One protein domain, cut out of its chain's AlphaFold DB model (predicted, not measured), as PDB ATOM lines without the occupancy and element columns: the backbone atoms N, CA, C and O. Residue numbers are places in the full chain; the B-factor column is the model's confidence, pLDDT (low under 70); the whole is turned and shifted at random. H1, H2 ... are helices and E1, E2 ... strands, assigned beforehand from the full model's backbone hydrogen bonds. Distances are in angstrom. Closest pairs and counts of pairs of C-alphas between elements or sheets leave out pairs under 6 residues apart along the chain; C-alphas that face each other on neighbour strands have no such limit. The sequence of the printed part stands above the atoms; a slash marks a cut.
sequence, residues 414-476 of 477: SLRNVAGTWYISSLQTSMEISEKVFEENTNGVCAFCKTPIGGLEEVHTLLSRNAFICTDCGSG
ATOM      1  N   SER A 414     -36.149  34.629  21.439       90.06
ATOM      2  CA  SER A 414     -36.171  34.417  19.994       90.06
ATOM      3  C   SER A 414     -36.566  35.707  19.285       90.06
ATOM      4  O   SER A 414     -37.392  36.472  19.782       90.06
ATOM      5  N   LEU A 415     -35.958  35.949  18.125       91.38
ATOM      6  CA  LEU A 415     -36.241  37.103  17.278       91.38
ATOM      7  C   LEU A 415     -36.984  36.651  16.024       91.38
ATOM      8  O   LEU A 415     -36.609  35.656  15.398       91.38
ATOM      9  N   ARG A 416     -38.006  37.408  15.625       90.00
ATOM     10  CA  ARG A 416     -38.675  37.254  14.326       90.00
ATOM     11  C   ARG A 416     -38.891  38.612  13.673       90.00
ATOM     12  O   ARG A 416     -39.214  39.577  14.355       90.00
ATOM     13  N   ASN A 417     -38.752  38.683  12.353       91.44
ATOM     14  CA  ASN A 417     -39.170  39.850  11.581       91.44
ATOM     15  C   ASN A 417     -40.526  39.559  10.924       91.44
ATOM     16  O   ASN A 417     -40.716  38.490  10.337       91.44
ATOM     17  N   VAL A 418     -41.469  40.495  11.029       87.44
ATOM     18  CA  VAL A 418     -42.786  40.414  10.390       87.44
ATOM     19  C   VAL A 418     -43.060  41.742   9.690       87.44
ATOM     20  O   VAL A 418     -43.155  42.784  10.331       87.44
ATOM     21  N   ALA A 419     -43.187  41.695   8.360       84.44
ATOM     22  CA  ALA A 419     -43.444  42.858   7.502       84.44
ATOM     23  C   ALA A 419     -42.459  44.040   7.686       84.44
ATOM     24  O   ALA A 419     -42.834  45.193   7.490       84.44
ATOM     25  N   GLY A 420     -41.201  43.758   8.043       83.81
ATOM     26  CA  GLY A 420     -40.152  44.757   8.273       83.81
ATOM     27  C   GLY A 420     -39.923  45.091   9.749       83.81
ATOM     28  O   GLY A 420     -38.800  45.430  10.107       83.81
ATOM     29  N   THR A 421     -40.920  44.903  10.615       86.56
ATOM     30  CA  THR A 421     -40.809  45.138  12.064       86.56
ATOM     31  C   THR A 421     -40.180  43.933  12.762       86.56
ATOM     32  O   THR A 421     -40.636  42.801  12.561       86.56
ATOM     33  N   TRP A 422     -39.178  44.148  13.619       90.88
ATOM     34  CA  TRP A 422     -38.683  43.090  14.502       90.88
ATOM     35  C   TRP A 422     -39.559  42.910  15.743       90.88
ATOM     36  O   TRP A 422     -40.129  43.854  16.293       90.88
ATOM     37  N   TYR A 423     -39.632  41.665  16.195       92.56
ATOM     38  CA  TYR A 423     -40.286  41.247  17.423       92.56
ATOM     39  C   TYR A 423     -39.345  40.343  18.211       92.56
ATOM     40  O   TYR A 423     -38.674  39.478  17.638       92.56
ATOM     41  N   ILE A 424     -39.335  40.535  19.526       92.81
ATOM     42  CA  ILE A 424     -38.618  39.708  20.488       92.81
ATOM     43  C   ILE A 424     -39.625  38.953  21.359       92.81
ATOM     44  O   ILE A 424     -40.488  39.551  22.006       92.81
ATOM     45  N   SER A 425     -39.507  37.628  21.364       91.12
ATOM     46  CA  SER A 425     -40.334  36.717  22.153       91.12
ATOM     47  C   SER A 425     -39.483  36.021  23.206       91.12
ATOM     48  O   SER A 425     -38.403  35.511  22.900       91.12
ATOM     49  N   SER A 426     -39.974  35.958  24.441       88.94
ATOM     50  CA  SER A 426     -39.383  35.111  25.481       88.94
ATOM     51  C   SER A 426     -39.545  33.628  25.118       88.94
ATOM     52  O   SER A 426     -40.552  33.232  24.534       88.94
ATOM     53  N   LEU A 427     -38.555  32.800  25.462       84.19
ATOM     54  CA  LEU A 427     -38.662  31.336  25.376       84.19
ATOM     55  C   LEU A 427     -39.218  30.708  26.665       84.19
ATOM     56  O   LEU A 427     -39.605  29.543  26.658       84.19
ATOM     57  N   GLN A 428     -39.264  31.471  27.759       79.44
ATOM     58  CA  GLN A 428     -39.746  31.022  29.072       79.44
ATOM     59  C   GLN A 428     -41.187  31.471  29.364       79.44
ATOM     60  O   GLN A 428     -41.852  30.907  30.228       79.44
ATOM     61  N   THR A 429     -41.686  32.484  28.651       76.81
ATOM     62  CA  THR A 429     -43.038  33.036  28.812       76.81
ATOM     63  C   THR A 429     -43.646  33.343  27.448       76.81
ATOM     64  O   THR A 429     -42.933  33.699  26.516       76.81
ATOM     65  N   SER A 430     -44.975  33.292  27.320       79.38
ATOM     66  CA  SER A 430     -45.698  33.645  26.080       79.38
ATOM     67  C   SER A 430     -45.715  35.160  25.784       79.38
ATOM     68  O   SER A 430     -46.679  35.682  25.225       79.38
ATOM     69  N   MET A 431     -44.684  35.890  26.217       82.62
ATOM     70  CA  MET A 431     -44.548  37.331  26.051       82.62
ATOM     71  C   MET A 431     -43.777  37.647  24.771       82.62
ATOM     72  O   MET A 431     -42.637  37.218  24.599       82.62
ATOM     73  N   GLU A 432     -44.390  38.461  23.918       90.62
ATOM     74  CA  GLU A 432     -43.796  39.019  22.708       90.62
ATOM     75  C   GLU A 432     -43.925  40.548  22.726       90.62
ATOM     76  O   GLU A 432     -44.937  41.092  23.177       90.62
ATOM     77  N   ILE A 433     -42.885  41.233  22.250       92.50
ATOM     78  CA  ILE A 433     -42.777  42.693  22.210       92.50
ATOM     79  C   ILE A 433     -42.221  43.089  20.836       92.50
ATOM     80  O   ILE A 433     -41.272  42.468  20.359       92.50
ATOM     81  N   SER A 434     -42.788  44.107  20.185       93.25
ATOM     82  CA  SER A 434     -42.180  44.693  18.982       93.25
ATOM     83  C   SER A 434     -41.012  45.608  19.348       93.25
ATOM     84  O   SER A 434     -41.020  46.237  20.402       93.25
ATOM     85  N   GLU A 435     -40.044  45.731  18.447       90.94
ATOM     86  CA  GLU A 435     -38.845  46.574  18.563       90.94
ATOM     87  C   GLU A 435     -39.137  47.982  19.105       90.94
ATOM     88  O   GLU A 435     -38.573  48.382  20.120       90.94
ATOM     89  N   LYS A 436     -40.114  48.682  18.514       89.62
ATOM     90  CA  LYS A 436     -40.531  50.021  18.955       89.62
ATOM     91  C   LYS A 436     -41.068  50.047  20.392       89.62
ATOM     92  O   LYS A 436     -40.730  50.947  21.146       89.62
ATOM     93  N   VAL A 437     -41.883  49.063  20.784       91.00
ATOM     94  CA  VAL A 437     -42.451  48.993  22.146       91.00
ATOM     95  C   VAL A 437     -41.385  48.564  23.161       91.00
ATOM     96  O   VAL A 437     -41.414  48.995  24.310       91.00
ATOM     97  N   PHE A 438     -40.416  47.748  22.744       93.12
ATOM     98  CA  PHE A 438     -39.248  47.414  23.552       93.12
ATOM     99  C   PHE A 438     -38.385  48.660  23.807       93.12
ATOM    100  O   PHE A 438     -38.028  48.915  24.956       93.12
ATOM    101  N   GLU A 439     -38.097  49.467  22.783       89.75
ATOM    102  CA  GLU A 439     -37.357  50.729  22.927       89.75
ATOM    103  C   GLU A 439     -38.118  51.732  23.816       89.75
ATOM    104  O   GLU A 439     -37.546  52.255  24.773       89.75
ATOM    105  N   GLU A 440     -39.421  51.924  23.582       90.56
ATOM    106  CA  GLU A 440     -40.289  52.810  24.378       90.56
ATOM    107  C   GLU A 440     -40.365  52.418  25.865       90.56
ATOM    108  O   GLU A 440     -40.391  53.298  26.723       90.56
ATOM    109  N   ASN A 441     -40.374  51.118  26.187       91.06
ATOM    110  CA  ASN A 441     -40.520  50.636  27.566       91.06
ATOM    111  C   ASN A 441     -39.196  50.431  28.324       91.06
ATOM    112  O   ASN A 441     -39.221  50.346  29.553       91.06
ATOM    113  N   THR A 442     -38.068  50.249  27.624       89.38
ATOM    114  CA  THR A 442     -36.767  49.880  28.233       89.38
ATOM    115  C   THR A 442     -35.665  50.916  28.012       89.38
ATOM    116  O   THR A 442     -34.584  50.794  28.591       89.38
ATOM    117  N   ASN A 443     -35.891  51.886  27.116       90.44
ATOM    118  CA  ASN A 443     -34.881  52.798  26.570       90.44
ATOM    119  C   ASN A 443     -33.638  52.091  25.985       90.44
ATOM    120  O   ASN A 443     -32.584  52.708  25.858       90.44
ATOM    121  N   GLY A 444     -33.731  50.793  25.670       89.31
ATOM    122  CA  GLY A 444     -32.592  49.974  25.250       89.31
ATOM    123  C   GLY A 444     -31.549  49.731  26.349       89.31
ATOM    124  O   GLY A 444     -30.455  49.268  26.041       89.31
ATOM    125  N   VAL A 445     -31.839  50.026  27.621       92.75
ATOM    126  CA  VAL A 445     -30.866  49.926  28.723       92.75
ATOM    127  C   VAL A 445     -30.995  48.596  29.464       92.75
ATOM    128  O   VAL A 445     -32.048  48.268  30.010       92.75
ATOM    129  N   CYS A 446     -29.894  47.842  29.550       91.62
ATOM    130  CA  CYS A 446     -29.846  46.592  30.305       91.62
ATOM    131  C   CYS A 446     -30.170  46.835  31.787       91.62
ATOM    132  O   CYS A 446     -29.517  47.633  32.467       91.62
ATOM    133  N   ALA A 447     -31.142  46.095  32.325       92.56
ATOM    134  CA  ALA A 447     -31.619  46.274  33.694       92.56
ATOM    135  C   ALA A 447     -30.530  46.011  34.752       92.56
ATOM    136  O   ALA A 447     -30.607  46.584  35.842       92.56
ATOM    137  N   PHE A 448     -29.520  45.192  34.428       91.44
ATOM    138  CA  PHE A 448     -28.420  44.819  35.318       91.44
ATOM    139  C   PHE A 448     -27.244  45.812  35.252       91.44
ATOM    140  O   PHE A 448     -27.062  46.597  36.180       91.44
ATOM    141  N   CYS A 449     -26.471  45.828  34.159       90.31
ATOM    142  CA  CYS A 449     -25.257  46.654  34.041       90.31
ATOM    143  C   CYS A 449     -25.504  48.141  33.740       90.31
ATOM    144  O   CYS A 449     -24.569  48.931  33.834       90.31
ATOM    145  N   LYS A 450     -26.735  48.527  33.372       91.50
ATOM    146  CA  LYS A 450     -27.113  49.879  32.909       91.50
ATOM    147  C   LYS A 450     -26.430  50.349  31.614       91.50
ATOM    148  O   LYS A 450     -26.576  51.510  31.240       91.50
ATOM    149  N   THR A 451     -25.754  49.459  30.890       88.12
ATOM    150  CA  THR A 451     -25.262  49.724  29.530       88.12
ATOM    151  C   THR A 451     -26.431  49.695  28.529       88.12
ATOM    152  O   THR A 451     -27.270  48.789  28.626       88.12
ATOM    153  N   PRO A 452     -26.522  50.644  27.577       89.69
ATOM    154  CA  PRO A 452     -27.431  50.535  26.437       89.69
ATOM    155  C   PRO A 452     -26.954  49.459  25.450       89.69
ATOM    156  O   PRO A 452     -25.749  49.272  25.289       89.69
ATOM    157  N   ILE A 453     -27.886  48.776  24.782       90.62
ATOM    158  CA  ILE A 453     -27.582  47.802  23.717       90.62
ATOM    159  C   ILE A 453     -27.626  48.429  22.318       90.62
ATOM    160  O   ILE A 453     -28.374  49.378  22.082       90.62
ATOM    161  N   GLY A 454     -26.867  47.869  21.373       83.69
ATOM    162  CA  GLY A 454     -26.874  48.260  19.959       83.69
ATOM    163  C   GLY A 454     -28.101  47.778  19.172       83.69
ATOM    164  O   GLY A 454     -28.460  48.384  18.163       83.69
ATOM    165  N   GLY A 455     -28.778  46.722  19.635       86.50
ATOM    166  CA  GLY A 455     -30.012  46.206  19.036       86.50
ATOM    167  C   GLY A 455     -30.526  44.934  19.716       86.50
ATOM    168  O   GLY A 455     -29.840  44.348  20.549       86.50
ATOM    169  N   LEU A 456     -31.730  44.474  19.346       89.62
ATOM    170  CA  LEU A 456     -32.419  43.330  19.984       89.62
ATOM    171  C   LEU A 456     -31.600  42.023  20.028       89.62
ATOM    172  O   LEU A 456     -31.862  41.153  20.858       89.62
ATOM    173  N   GLU A 457     -30.606  41.879  19.152       88.19
ATOM    174  CA  GLU A 457     -29.673  40.749  19.104       88.19
ATOM    175  C   GLU A 457     -28.812  40.626  20.373       88.19
ATOM    176  O   GLU A 457     -28.420  39.518  20.750       88.19
ATOM    177  N   GLU A 458     -28.566  41.732  21.075       90.31
ATOM    178  CA  GLU A 458     -27.819  41.794  22.337       90.31
ATOM    179  C   GLU A 458     -28.697  41.505  23.569       90.31
ATOM    180  O   GLU A 458     -28.207  41.543  24.695       90.31
ATOM    181  N   VAL A 459     -29.983  41.172  23.408       91.38
ATOM    182  CA  VAL A 459     -30.830  40.716  24.523       91.38
ATOM    183  C   VAL A 459     -30.575  39.233  24.811       91.38
ATOM    184  O   VAL A 459     -30.634  38.391  23.916       91.38
ATOM    185  N   HIS A 460     -30.336  38.892  26.078       92.25
ATOM    186  CA  HIS A 460     -30.248  37.505  26.547       92.25
ATOM    187  C   HIS A 460     -31.579  36.983  27.092       92.25
ATOM    188  O   HIS A 460     -31.971  35.851  26.809       92.25
ATOM    189  N   THR A 461     -32.264  37.802  27.893       91.44
ATOM    190  CA  THR A 461     -33.481  37.420  28.621       91.44
ATOM    191  C   THR A 461     -34.389  38.640  28.782       91.44
ATOM    192  O   THR A 461     -33.948  39.666  29.302       91.44
ATOM    193  N   LEU A 462     -35.663  38.530  28.394       91.88
ATOM    194  CA  LEU A 462     -36.702  39.487  28.792       91.88
ATOM    195  C   LEU A 462     -37.162  39.166  30.221       91.88
ATOM    196  O   LEU A 462     -37.571  38.038  30.484       91.88
ATOM    197  N   LEU A 463     -37.121  40.146  31.126       87.75
ATOM    198  CA  LEU A 463     -37.629  40.004  32.498       87.75
ATOM    199  C   LEU A 463     -39.099  40.428  32.592       87.75
ATOM    200  O   LEU A 463     -39.894  39.811  33.290       87.75
ATOM    201  N   SER A 464     -39.464  41.492  31.879       88.75
ATOM    202  CA  SER A 464     -40.830  42.007  31.781       88.75
ATOM    203  C   SER A 464     -40.993  42.782  30.470       88.75
ATOM    204  O   SER A 464     -40.086  42.804  29.636       88.75
ATOM    205  N   ARG A 465     -42.126  43.469  30.282       89.12
ATOM    206  CA  ARG A 465     -42.293  44.405  29.158       89.12
ATOM    207  C   ARG A 465     -41.369  45.627  29.224       89.12
ATOM    208  O   ARG A 465     -41.210  46.283  28.199       89.12
ATOM    209  N   ASN A 466     -40.782  45.905  30.393       92.00
ATOM    210  CA  ASN A 466     -40.039  47.131  30.705       92.00
ATOM    211  C   ASN A 466     -38.607  46.846  31.210       92.00
ATOM    212  O   ASN A 466     -37.916  47.758  31.652       92.00
ATOM    213  N   ALA A 467     -38.155  45.587  31.196       92.00
ATOM    214  CA  ALA A 467     -36.831  45.207  31.685       92.00
ATOM    215  C   ALA A 467     -36.286  43.964  30.968       92.00
ATOM    216  O   ALA A 467     -37.008  42.991  30.740       92.00
ATOM    217  N   PHE A 468     -34.987  43.974  30.677       94.38
ATOM    218  CA  PHE A 468     -34.261  42.867  30.054       94.38
ATOM    219  C   PHE A 468     -32.817  42.788  30.577       94.38
ATOM    220  O   PHE A 468     -32.307  43.737  31.174       94.38
ATOM    221  N   ILE A 469     -32.153  41.662  30.324       93.44
ATOM    222  CA  ILE A 469     -30.722  41.444  30.579       93.44
ATOM    223  C   ILE A 469     -30.015  41.275  29.228       93.44
ATOM    224  O   ILE A 469     -30.502  40.522  28.380       93.44
ATOM    225  N   CYS A 470     -28.896  41.976  29.010       92.75
ATOM    226  CA  CYS A 470     -28.090  41.844  27.791       92.75
ATOM    227  C   CYS A 470     -27.261  40.544  27.765       92.75
ATOM    228  O   CYS A 470     -27.116  39.871  28.787       92.75
ATOM    229  N   THR A 471     -26.702  40.195  26.604       89.62
ATOM    230  CA  THR A 471     -25.848  39.013  26.383       89.62
ATOM    231  C   THR A 471     -24.764  38.864  27.430       89.62
ATOM    232  O   THR A 471     -24.662  37.806  28.039       89.62
ATOM    233  N   ASP A 472     -24.011  39.921  27.688       86.75
ATOM    234  CA  ASP A 472     -22.803  39.867  28.509       86.75
ATOM    235  C   ASP A 472     -23.163  39.556  29.971       86.75
ATOM    236  O   ASP A 472     -22.583  38.679  30.604       86.75
ATOM    237  N   CYS A 473     -24.231  40.188  30.469       86.88
ATOM    238  CA  CYS A 473     -24.767  39.944  31.809       86.88
ATOM    239  C   CYS A 473     -25.473  38.586  31.948       86.88
ATOM    240  O   CYS A 473     -25.561  38.057  33.052       86.88
ATOM    241  N   GLY A 474     -26.016  38.043  30.854       80.81
ATOM    242  CA  GLY A 474     -26.706  36.752  30.842       80.81
ATOM    243  C   GLY A 474     -25.785  35.544  30.648       80.81
ATOM    244  O   GLY A 474     -26.115  34.464  31.125       80.81
ATOM    245  N   SER A 475     -24.631  35.737  30.000       77.38
ATOM    246  CA  SER A 475     -23.698  34.664  29.596       77.38
ATOM    247  C   SER A 475     -22.574  34.393  30.612       77.38
ATOM    248  O   SER A 475     -21.694  33.574  30.352       77.38
ATOM    249  N   GLY A 476     -22.583  35.094  31.755       60.84
ATOM    250  CA  GLY A 476     -21.744  34.790  32.920       60.84
ATOM    251  C   GLY A 476     -20.251  35.128  32.804       60.84
ATOM    252  O   GLY A 476     -19.431  34.324  33.243       60.84
TER     253      GLY A 476
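Overview. This is residues 414 to 476 of the 477 residues of a protein of Thalassospira sp (UniProt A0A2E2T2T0). A small three-stranded sheet, E1 E2 E3, at one end and a two-stranded hairpin, E4 and E5, toward the other are bridged by one short helix, H1, whose first part meets the sheet and whose last part meets the hairpin. A long loop, residues 443 to 458, leads from H1 to E4, and the four-residue helix H2 follows E5 at the end away from the sheet. The 63 printed residues hold five named strands and two named helices, in the order E1 E2 E3 H1 E4 E5 H2; both sheets are antiparallel, and the class is mixed, helices and strands. The whole is compact, with a radius of gyration of the C-alphas of 10.7 A and spans of 33 by 22 by 17 A.

Arrangement. E1, residues 414 to 418, and E2, residues 421 to 426, form an antiparallel hairpin, with N 416 and O 423 within hydrogen-bond range at 3.0 A. E2 and E3, residues 432 to 434, form a second hairpin, with N 424 and O 433 at 2.9 A. Together they make a meander, each strand the antiparallel neighbour of the one before; E2 is the inner strand. H1, residues 435 to 442, is on this sheet at a height of 7.0 A. It lies only just over E3, with 3 of its 8 C-alphas falling there, and runs slantwise to the strands, at 47 degrees to E3 on the local plane. Its closest C-alpha pair with E2 is Trp 422 and Glu 435, 5.4 A. E4, residues 459 to 464, and E5, residues 467 to 470, form an antiparallel hairpin, with N 460 and O 469 at 2.8 A and N 469 and O 461 at 2.9 A. The closest C-alphas of H1 and E5 are those of Thr 442 and Ala 467, 5.8 A apart; those of E2 and E4 are Ser 426 and Leu 462, 6.1 A. H2, residues 471 to 474, comes closest to E4 at the C-alphas of Thr 471 and His 460, 4.7 A. H1 and H2 are apart. In H1 every O i to N i+4 pair is within hydrogen-bond range; H2 is too short for such a pair.

Along the chain. E1 begins at C-alpha 414, (-36.171, 34.417, 19.994), and measures 13.1 A; E2 measures 16.8 A and E3 7.0 A. H1, 10.4 A long, ends at C-alpha 442, (-36.767, 49.880, 28.233). E4 measures 12.4 A, E5 10.1 A and H2 5.1 A, ending at C-alpha 474, (-26.706, 36.752, 30.842).

Size, cuts and confidence. The two C-alphas farthest apart are those of Ala 419 and Gly 476, 34.4 A. The printed part has no cut. H1 to E4 is a long link of 16 residues; the other links are tight. The mean pLDDT of the printed part is 88.6, and residue 476 is under 70.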